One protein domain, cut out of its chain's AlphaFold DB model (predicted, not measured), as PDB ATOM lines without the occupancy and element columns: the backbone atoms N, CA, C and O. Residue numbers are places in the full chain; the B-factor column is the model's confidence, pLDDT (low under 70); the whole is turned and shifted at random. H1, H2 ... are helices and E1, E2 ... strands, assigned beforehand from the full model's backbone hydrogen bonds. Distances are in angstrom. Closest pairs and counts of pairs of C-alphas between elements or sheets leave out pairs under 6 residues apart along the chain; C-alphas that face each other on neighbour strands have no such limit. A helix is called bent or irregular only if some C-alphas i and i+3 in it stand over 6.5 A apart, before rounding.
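AT A GLANCE: This is residues 2 to 28 and 73 to 104 of the 104 residues of an uncharacterized protein of Loa loa (UniProt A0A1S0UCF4). A small ribbon of two parallel strands, E1 and E2, has helix H2 packed over one face and running back against the strands' direction. H1 lies off beyond the beginning of the strands, joined by residues 11 to 15, and lengthens the outline to 40 by 23 by 22 A. The printed part has 59 residues in a mixed class, with under half of them in named elements, which follow the chain as H1, E1, H2, E2. The whole is loose, with a radius of gyration of the C-alphas of 13.3 A.

IN THESE COORDINATES: In the sheet, E1 is residues 16 to 19, 9.7 A long, and E2 is residues 94 to 97, 9.6 A long, ending at C-alpha 97 (47.963, -46.552, 15.085). H2, residues 76 to 87, is 16.2 A long and begins at C-alpha 76 (45.712, -50.138, 5.991). H1, residues 2 to 10, is 14.1 A long and begins at C-alpha 2 (35.334, -32.337, 26.652). H1 is only just irregular: C-alphas 6 and 9 are 7.0 A apart.

HOW THE PARTS SIT: E1 and E2 are parallel neighbours, with 12 degrees between their directions. N 18 and O 95 are within hydrogen-bond range at 2.8 A, as are N 95 and O 16 at 2.9 A. The closest C-alphas of H2 and E2 are those of Val 78 and Val 97, 6.1 A apart. Those of E1 and H2 are Pro 19 and Val 78, 6.4 A apart. H1 is apart from H2 and from E2. In H2 every O i to N i+4 pair is within hydrogen-bond range; in H1, 3 of 5 are.

THE WHOLE: The C-alphas farthest apart, those of Pro 9 and Asn 28, are 40.9 A from each other. Residues 29 to 72 are cut out, and C-alphas 28 and 73 are 11.7 A apart across the cut. The link from H1 to E1 is tight, and that from H2 to E2 is short. Mean pLDDT of the printed part is 93.2; residue 104, the chain's last, is under 70.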
ATOM      1  N   VAL A   2      36.567 -33.087  26.312       90.88
ATOM      2  CA  VAL A   2      35.334 -32.337  26.652       90.88
ATOM      3  C   VAL A   2      34.149 -32.720  25.753       90.88
ATOM      4  O   VAL A   2      33.135 -33.192  26.254       90.88
ATOM      5  N   ILE A   3      34.341 -32.684  24.430       94.94
ATOM      6  CA  ILE A   3      33.300 -32.981  23.425       94.94
ATOM      7  C   ILE A   3      32.633 -34.350  23.646       94.94
ATOM      8  O   ILE A   3      31.429 -34.499  23.467       94.94
ATOM      9  N   ARG A   4      33.391 -35.365  24.085       94.56
ATOM     10  CA  ARG A   4      32.838 -36.702  24.359       94.56
ATOM     11  C   ARG A   4      31.797 -36.675  25.480       94.56
ATOM     12  O   ARG A   4      30.798 -37.373  25.378       94.56
ATOM     13  N   HIS A   5      32.040 -35.904  26.537       94.00
ATOM     14  CA  HIS A   5      31.108 -35.791  27.659       94.00
ATOM     15  C   HIS A   5      29.893 -34.942  27.282       94.00
ATOM     16  O   HIS A   5      28.776 -35.304  27.623       94.00
ATOM     17  N   GLU A   6      30.104 -33.858  26.535       97.06
ATOM     18  CA  GLU A   6      29.026 -32.962  26.098       97.06
ATOM     19  C   GLU A   6      28.057 -33.629  25.119       97.06
ATOM     20  O   GLU A   6      26.859 -33.362  25.155       97.06
ATOM     21  N   LEU A   7      28.556 -34.523  24.262       96.50
ATOM     22  CA  LEU A   7      27.744 -35.209  23.257       96.50
ATOM     23  C   LEU A   7      27.123 -36.528  23.749       96.50
ATOM     24  O   LEU A   7      26.210 -37.054  23.106       96.50
ATOM     25  N   GLN A   8      27.552 -37.041  24.907       93.81
ATOM     26  CA  GLN A   8      27.037 -38.292  25.475       93.81
ATOM     27  C   GLN A   8      25.515 -38.272  25.732       93.81
ATOM     28  O   GLN A   8      24.866 -39.255  25.360       93.81
ATOM     29  N   PRO A   9      24.902 -37.189  26.264       96.88
ATOM     30  CA  PRO A   9      23.449 -37.113  26.451       96.88
ATOM     31  C   PRO A   9      22.643 -37.211  25.150       96.88
ATOM     32  O   PRO A   9      21.469 -37.571  25.178       96.88
ATOM     33  N   TYR A  10      23.272 -36.923  24.007       97.06
ATOM     34  CA  TYR A  10      22.657 -36.994  22.681       97.06
ATOM     35  C   TYR A  10      22.841 -38.365  22.013       97.06
ATOM     36  O   TYR A  10      22.475 -38.540  20.854       97.06
ATOM     37  N   GLY A  11      23.428 -39.341  22.716       94.44
ATOM     38  CA  GLY A  11      23.694 -40.676  22.177       94.44
ATOM     39  C   GLY A  11      24.794 -40.710  21.111       94.44
ATOM     40  O   GLY A  11      24.899 -41.689  20.374       94.44
ATOM     41  N   VAL A  12      25.612 -39.657  21.014       94.25
ATOM     42  CA  VAL A  12      26.698 -39.559  20.032       94.25
ATOM     43  C   VAL A  12      27.999 -40.072  20.643       94.25
ATOM     44  O   VAL A  12      28.487 -39.556  21.650       94.25
ATOM     45  N   ASN A  13      28.599 -41.072  19.996       93.00
ATOM     46  CA  ASN A  13      29.906 -41.597  20.381       93.00
ATOM     47  C   ASN A  13      31.026 -40.805  19.698       93.00
ATOM     48  O   ASN A  13      31.065 -40.701  18.475       93.00
ATOM     49  N   VAL A  14      31.971 -40.299  20.492       95.12
ATOM     50  CA  VAL A  14      33.156 -39.585  19.995       95.12
ATOM     51  C   VAL A  14      34.399 -40.437  20.228       95.12
ATOM     52  O   VAL A  14      34.839 -40.619  21.372       95.12
ATOM     53  N   ILE A  15      34.964 -40.943  19.137       95.88
ATOM     54  CA  ILE A  15      36.129 -41.829  19.114       95.88
ATOM     55  C   ILE A  15      37.287 -41.097  18.445       95.88
ATOM     56  O   ILE A  15      37.103 -40.429  17.432       95.88
ATOM     57  N   GLU A  16      38.473 -41.219  19.028       95.56
ATOM     58  CA  GLU A  16      39.689 -40.609  18.507       95.56
ATOM     59  C   GLU A  16      40.556 -41.667  17.823       95.56
ATOM     60  O   GLU A  16      40.783 -42.747  18.373       95.56
ATOM     61  N   ILE A  17      41.041 -41.355  16.624       95.44
ATOM     62  CA  ILE A  17      42.007 -42.175  15.896       95.44
ATOM     63  C   ILE A  17      43.229 -41.300  15.684       95.44
ATOM     64  O   ILE A  17      43.161 -40.284  14.996       95.44
ATOM     65  N   MET A  18      44.326 -41.695  16.316       94.81
ATOM     66  CA  MET A  18      45.601 -41.004  16.289       94.81
ATOM     67  C   MET A  18      46.583 -41.841  15.463       94.81
ATOM     68  O   MET A  18      47.217 -42.759  16.001       94.81
ATOM     69  N   PRO A  19      46.664 -41.589  14.146       95.00
ATOM     70  CA  PRO A  19      47.670 -42.210  13.309       95.00
ATOM     71  C   PRO A  19      49.042 -41.596  13.592       95.00
ATOM     72  O   PRO A  19      49.172 -40.393  13.813       95.00
ATOM     73  N   GLY A  20      50.063 -42.440  13.554       93.56
ATOM     74  CA  GLY A  20      51.446 -42.038  13.375       93.56
ATOM     75  C   GLY A  20      51.723 -41.655  11.924       93.56
ATOM     76  O   GLY A  20      50.843 -41.214  11.180       93.56
ATOM     77  N   SER A  21      52.962 -41.838  11.504       93.50
ATOM     78  CA  SER A  21      53.436 -41.405  10.198       93.50
ATOM     79  C   SER A  21      53.171 -42.489   9.154       93.50
ATOM     80  O   SER A  21      53.808 -43.541   9.160       93.50
ATOM     81  N   PHE A  22      52.253 -42.220   8.225       94.88
ATOM     82  CA  PHE A  22      51.904 -43.123   7.124       94.88
ATOM     83  C   PHE A  22      52.064 -42.446   5.768       94.88
ATOM     84  O   PHE A  22      51.856 -41.235   5.651       94.88
ATOM     85  N   GLU A  23      52.409 -43.235   4.750       93.31
ATOM     86  CA  GLU A  23      52.610 -42.764   3.383       93.31
ATOM     87  C   GLU A  23      51.297 -42.225   2.815       93.31
ATOM     88  O   GLU A  23      50.380 -42.950   2.436       93.31
ATOM     89  N   THR A  24      51.212 -40.901   2.809       93.12
ATOM     90  CA  THR A  24      50.083 -40.121   2.311       93.12
ATOM     91  C   THR A  24      50.602 -38.837   1.670       93.12
ATOM     92  O   THR A  24      51.785 -38.492   1.770       93.12
ATOM     93  N   GLU A  25      49.702 -38.057   1.073       93.06
ATOM     94  CA  GLU A  25      50.038 -36.735   0.540       93.06
ATOM     95  C   GLU A  25      50.538 -35.743   1.603       93.06
ATOM     96  O   GLU A  25      51.228 -34.784   1.254       93.06
ATOM     97  N   ILE A  26      50.234 -35.973   2.887       91.00
ATOM     98  CA  ILE A  26      50.734 -35.158   4.006       91.00
ATOM     99  C   ILE A  26      52.239 -35.382   4.189       91.00
ATOM    100  O   ILE A  26      52.991 -34.432   4.379       91.00
ATOM    101  N   THR A  27      52.695 -36.631   4.069       92.94
ATOM    102  CA  THR A  27      54.110 -37.013   4.192       92.94
ATOM    103  C   THR A  27      54.865 -36.927   2.862       92.94
ATOM    104  O   THR A  27      55.890 -37.578   2.693       92.94
ATOM    105  N   ASN A  28      54.379 -36.188   1.867       93.81
ATOM    106  CA  ASN A  28      55.041 -36.128   0.566       93.81
ATOM    107  C   ASN A  28      56.402 -35.404   0.673       93.81
ATOM    108  O   ASN A  28      56.460 -34.207   0.965       93.81
ATOM    109  N   LYS A  73      54.605 -47.432   5.013       91.81
ATOM    110  CA  LYS A  73      54.070 -47.394   3.639       91.81
ATOM    111  C   LYS A  73      52.625 -47.856   3.517       91.81
ATOM    112  O   LYS A  73      51.947 -47.514   2.559       91.81
ATOM    113  N   ASP A  74      52.181 -48.681   4.457       91.62
ATOM    114  CA  ASP A  74      50.865 -49.299   4.414       91.62
ATOM    115  C   ASP A  74      49.888 -48.554   5.338       91.62
ATOM    116  O   ASP A  74      49.950 -48.734   6.558       91.62
ATOM    117  N   PRO A  75      48.978 -47.721   4.798       93.25
ATOM    118  CA  PRO A  75      47.980 -47.014   5.592       93.25
ATOM    119  C   PRO A  75      46.827 -47.921   6.050       93.25
ATOM    120  O   PRO A  75      45.947 -47.449   6.772       93.25
ATOM    121  N   THR A  76      46.808 -49.206   5.668       95.12
ATOM    122  CA  THR A  76      45.712 -50.138   5.991       95.12
ATOM    123  C   THR A  76      45.465 -50.234   7.494       95.12
ATOM    124  O   THR A  76      44.320 -50.323   7.914       95.12
ATOM    125  N   TRP A  77      46.492 -50.065   8.331       94.25
ATOM    126  CA  TRP A  77      46.338 -50.089   9.791       94.25
ATOM    127  C   TRP A  77      45.406 -48.981  10.299       94.25
ATOM    128  O   TRP A  77      44.662 -49.172  11.262       94.25
ATOM    129  N   VAL A  78      45.445 -47.809   9.656       95.69
ATOM    130  CA  VAL A  78      44.571 -46.675   9.984       95.69
ATOM    131  C   VAL A  78      43.151 -46.955   9.506       95.69
ATOM    132  O   VAL A  78      42.193 -46.655  10.217       95.69
ATOM    133  N   ILE A  79      43.014 -47.569   8.327       96.12
ATOM    134  CA  ILE A  79      41.724 -47.969   7.752       96.12
ATOM    135  C   ILE A  79      41.049 -49.024   8.635       96.12
ATOM    136  O   ILE A  79      39.870 -48.884   8.958       96.12
ATOM    137  N   ASP A  80      41.794 -50.026   9.093       96.62
ATOM    138  CA  ASP A  80      41.295 -51.082   9.974       96.62
ATOM    139  C   ASP A  80      40.849 -50.517  11.327       96.62
ATOM    140  O   ASP A  80      39.770 -50.856  11.814       96.62
ATOM    141  N   ALA A  81      41.622 -49.592  11.908       96.81
ATOM    142  CA  ALA A  81      41.232 -48.897  13.135       96.81
ATOM    143  C   ALA A  81      39.950 -48.071  12.946       96.81
ATOM    144  O   ALA A  81      39.089 -48.044  13.828       96.81
ATOM    145  N   TYR A  82      39.798 -47.423  11.787       96.81
ATOM    146  CA  TYR A  82      38.583 -46.692  11.430       96.81
ATOM    147  C   TYR A  82      37.380 -47.628  11.294       96.81
ATOM    148  O   TYR A  82      36.309 -47.350  11.834       96.81
ATOM    149  N   TYR A  83      37.565 -48.768  10.628       97.69
ATOM    150  CA  TYR A  83      36.535 -49.786  10.491       97.69
ATOM    151  C   TYR A  83      36.105 -50.333  11.859       97.69
ATOM    152  O   TYR A  83      34.915 -50.297  12.177       97.69
ATOM    153  N   GLU A  84      37.052 -50.752  12.708       97.06
ATOM    154  CA  GLU A  84      36.779 -51.246  14.066       97.06
ATOM    155  C   GLU A  84      36.036 -50.199  14.908       97.06
ATOM    156  O   GLU A  84      35.048 -50.527  15.569       97.06
ATOM    157  N   ALA A  85      36.459 -48.931  14.850       96.94
ATOM    158  CA  ALA A  85      35.818 -47.833  15.568       96.94
ATOM    159  C   ALA A  85      34.330 -47.672  15.220       96.94
ATOM    160  O   ALA A  85      33.538 -47.319  16.094       96.94
ATOM    161  N   ILE A  86      33.947 -47.947  13.971       95.81
ATOM    162  CA  ILE A  86      32.566 -47.810  13.498       95.81
ATOM    163  C   ILE A  86      31.730 -49.048  13.818       95.81
ATOM    164  O   ILE A  86      30.586 -48.916  14.252       95.81
ATOM    165  N   VAL A  87      32.263 -50.248  13.575       96.62
ATOM    166  CA  VAL A  87      31.452 -51.478  13.610       96.62
ATOM    167  C   VAL A  87      31.419 -52.151  14.978       96.62
ATOM    168  O   VAL A  87      30.519 -52.948  15.252       96.62
ATOM    169  N   ALA A  88      32.393 -51.879  15.850       96.31
ATOM    170  CA  ALA A  88      32.465 -52.546  17.140       96.31
ATOM    171  C   ALA A  88      31.292 -52.144  18.045       96.31
ATOM    172  O   ALA A  88      30.946 -50.976  18.192       96.31
ATOM    173  N   LYS A  89      30.731 -53.122  18.763       93.94
ATOM    174  CA  LYS A  89      29.688 -52.871  19.775       93.94
ATOM    175  C   LYS A  89      30.187 -51.998  20.937       93.94
ATOM    176  O   LYS A  89      29.397 -51.329  21.597       93.94
ATOM    177  N   ARG A  90      31.487 -52.075  21.238       92.56
ATOM    178  CA  ARG A  90      32.176 -51.325  22.301       92.56
ATOM    179  C   ARG A  90      33.566 -50.914  21.801       92.56
ATOM    180  O   ARG A  90      34.544 -51.561  22.177       92.56
ATOM    181  N   PRO A  91      33.658 -49.911  20.915       95.12
ATOM    182  CA  PRO A  91      34.936 -49.485  20.363       95.12
ATOM    183  C   PRO A  91      35.806 -48.861  21.457       95.12
ATOM    184  O   PRO A  91      35.306 -48.331  22.455       95.12
ATOM    185  N   LYS A  92      37.126 -48.886  21.259       94.56
ATOM    186  CA  LYS A  92      38.039 -48.100  22.092       94.56
ATOM    187  C   LYS A  92      37.737 -46.616  21.897       94.56
ATOM    188  O   LYS A  92      37.345 -46.177  20.822       94.56
ATOM    189  N   LEU A  93      37.954 -45.826  22.944       93.81
ATOM    190  CA  LEU A  93      37.781 -44.374  22.871       93.81
ATOM    191  C   LEU A  93      38.949 -43.669  22.162       93.81
ATOM    192  O   LEU A  93      38.783 -42.539  21.705       93.81
ATOM    193  N   LEU A  94      40.109 -44.327  22.105       94.44
ATOM    194  CA  LEU A  94      41.324 -43.867  21.445       94.44
ATOM    195  C   LEU A  94      42.007 -45.056  20.762       94.44
ATOM    196  O   LEU A  94      42.329 -46.047  21.422       94.44
ATOM    197  N   TYR A  95      42.260 -44.927  19.465       95.25
ATOM    198  CA  TYR A  95      43.093 -45.833  18.683       95.25
ATOM    199  C   TYR A  95      44.407 -45.130  18.365       95.25
ATOM    200  O   TYR A  95      44.411 -44.134  17.650       95.25
ATOM    201  N   ARG A  96      45.519 -45.642  18.894       95.06
ATOM    202  CA  ARG A  96      46.868 -45.233  18.483       95.06
ATOM    203  C   ARG A  96      47.342 -46.215  17.431       95.06
ATOM    204  O   ARG A  96      47.350 -47.418  17.693       95.06
ATOM    205  N   VAL A  97      47.673 -45.715  16.250       95.06
ATOM    206  CA  VAL A  97      47.963 -46.552  15.085       95.06
ATOM    207  C   VAL A  97      49.344 -46.208  14.558       95.06
ATOM    208  O   VAL A  97      49.603 -45.051  14.265       95.06
ATOM    209  N   GLY A  98      50.212 -47.204  14.403       92.19
ATOM    210  CA  GLY A  98      51.604 -47.000  13.992       92.19
ATOM    211  C   GLY A  98      52.580 -47.141  15.157       92.19
ATOM    212  O   GLY A  98      52.238 -46.911  16.315       92.19
ATOM    213  N   TRP A  99      53.796 -47.584  14.844       87.12
ATOM    214  CA  TRP A  99      54.836 -47.842  15.843       87.12
ATOM    215  C   TRP A  99      55.372 -46.553  16.470       87.12
ATOM    216  O   TRP A  99      55.648 -46.513  17.663       87.12
ATOM    217  N   ASP A 100      55.479 -45.492  15.679       86.81
ATOM    218  CA  ASP A 100      55.898 -44.166  16.123       86.81
ATOM    219  C   ASP A 100      54.865 -43.512  17.054       86.81
ATOM    220  O   ASP A 100      55.240 -42.911  18.057       86.81
ATOM    221  N   ALA A 101      53.568 -43.726  16.809       87.25
ATOM    222  CA  ALA A 101      52.483 -43.227  17.663       87.25
ATOM    223  C   ALA A 101      52.418 -43.873  19.063       87.25
ATOM    224  O   ALA A 101      51.696 -43.382  19.935       87.25
ATOM    225  N   LEU A 102      53.129 -44.984  19.287       81.31
ATOM    226  CA  LEU A 102      53.216 -45.633  20.600       81.31
ATOM    227  C   LEU A 102      54.228 -44.954  21.530       81.31
ATOM    228  O   LEU A 102      54.115 -45.098  22.745       81.31
ATOM    229  N   PHE A 103      55.205 -44.234  20.969       75.75
ATOM    230  CA  PHE A 103      56.248 -43.530  21.723       75.75
ATOM    231  C   PHE A 103      55.992 -42.020  21.851       75.75
ATOM    232  O   PHE A 103      56.837 -41.304  22.388       75.75
ATOM    233  N   LEU A 104      54.835 -41.556  21.370       60.22
ATOM    234  CA  LEU A 104      54.313 -40.193  21.501       60.22
ATOM    235  C   LEU A 104      53.151 -40.159  22.499       60.22
ATOM    236  O   LEU A 104      53.051 -39.188  23.273       60.22
TER     237      LEU A 104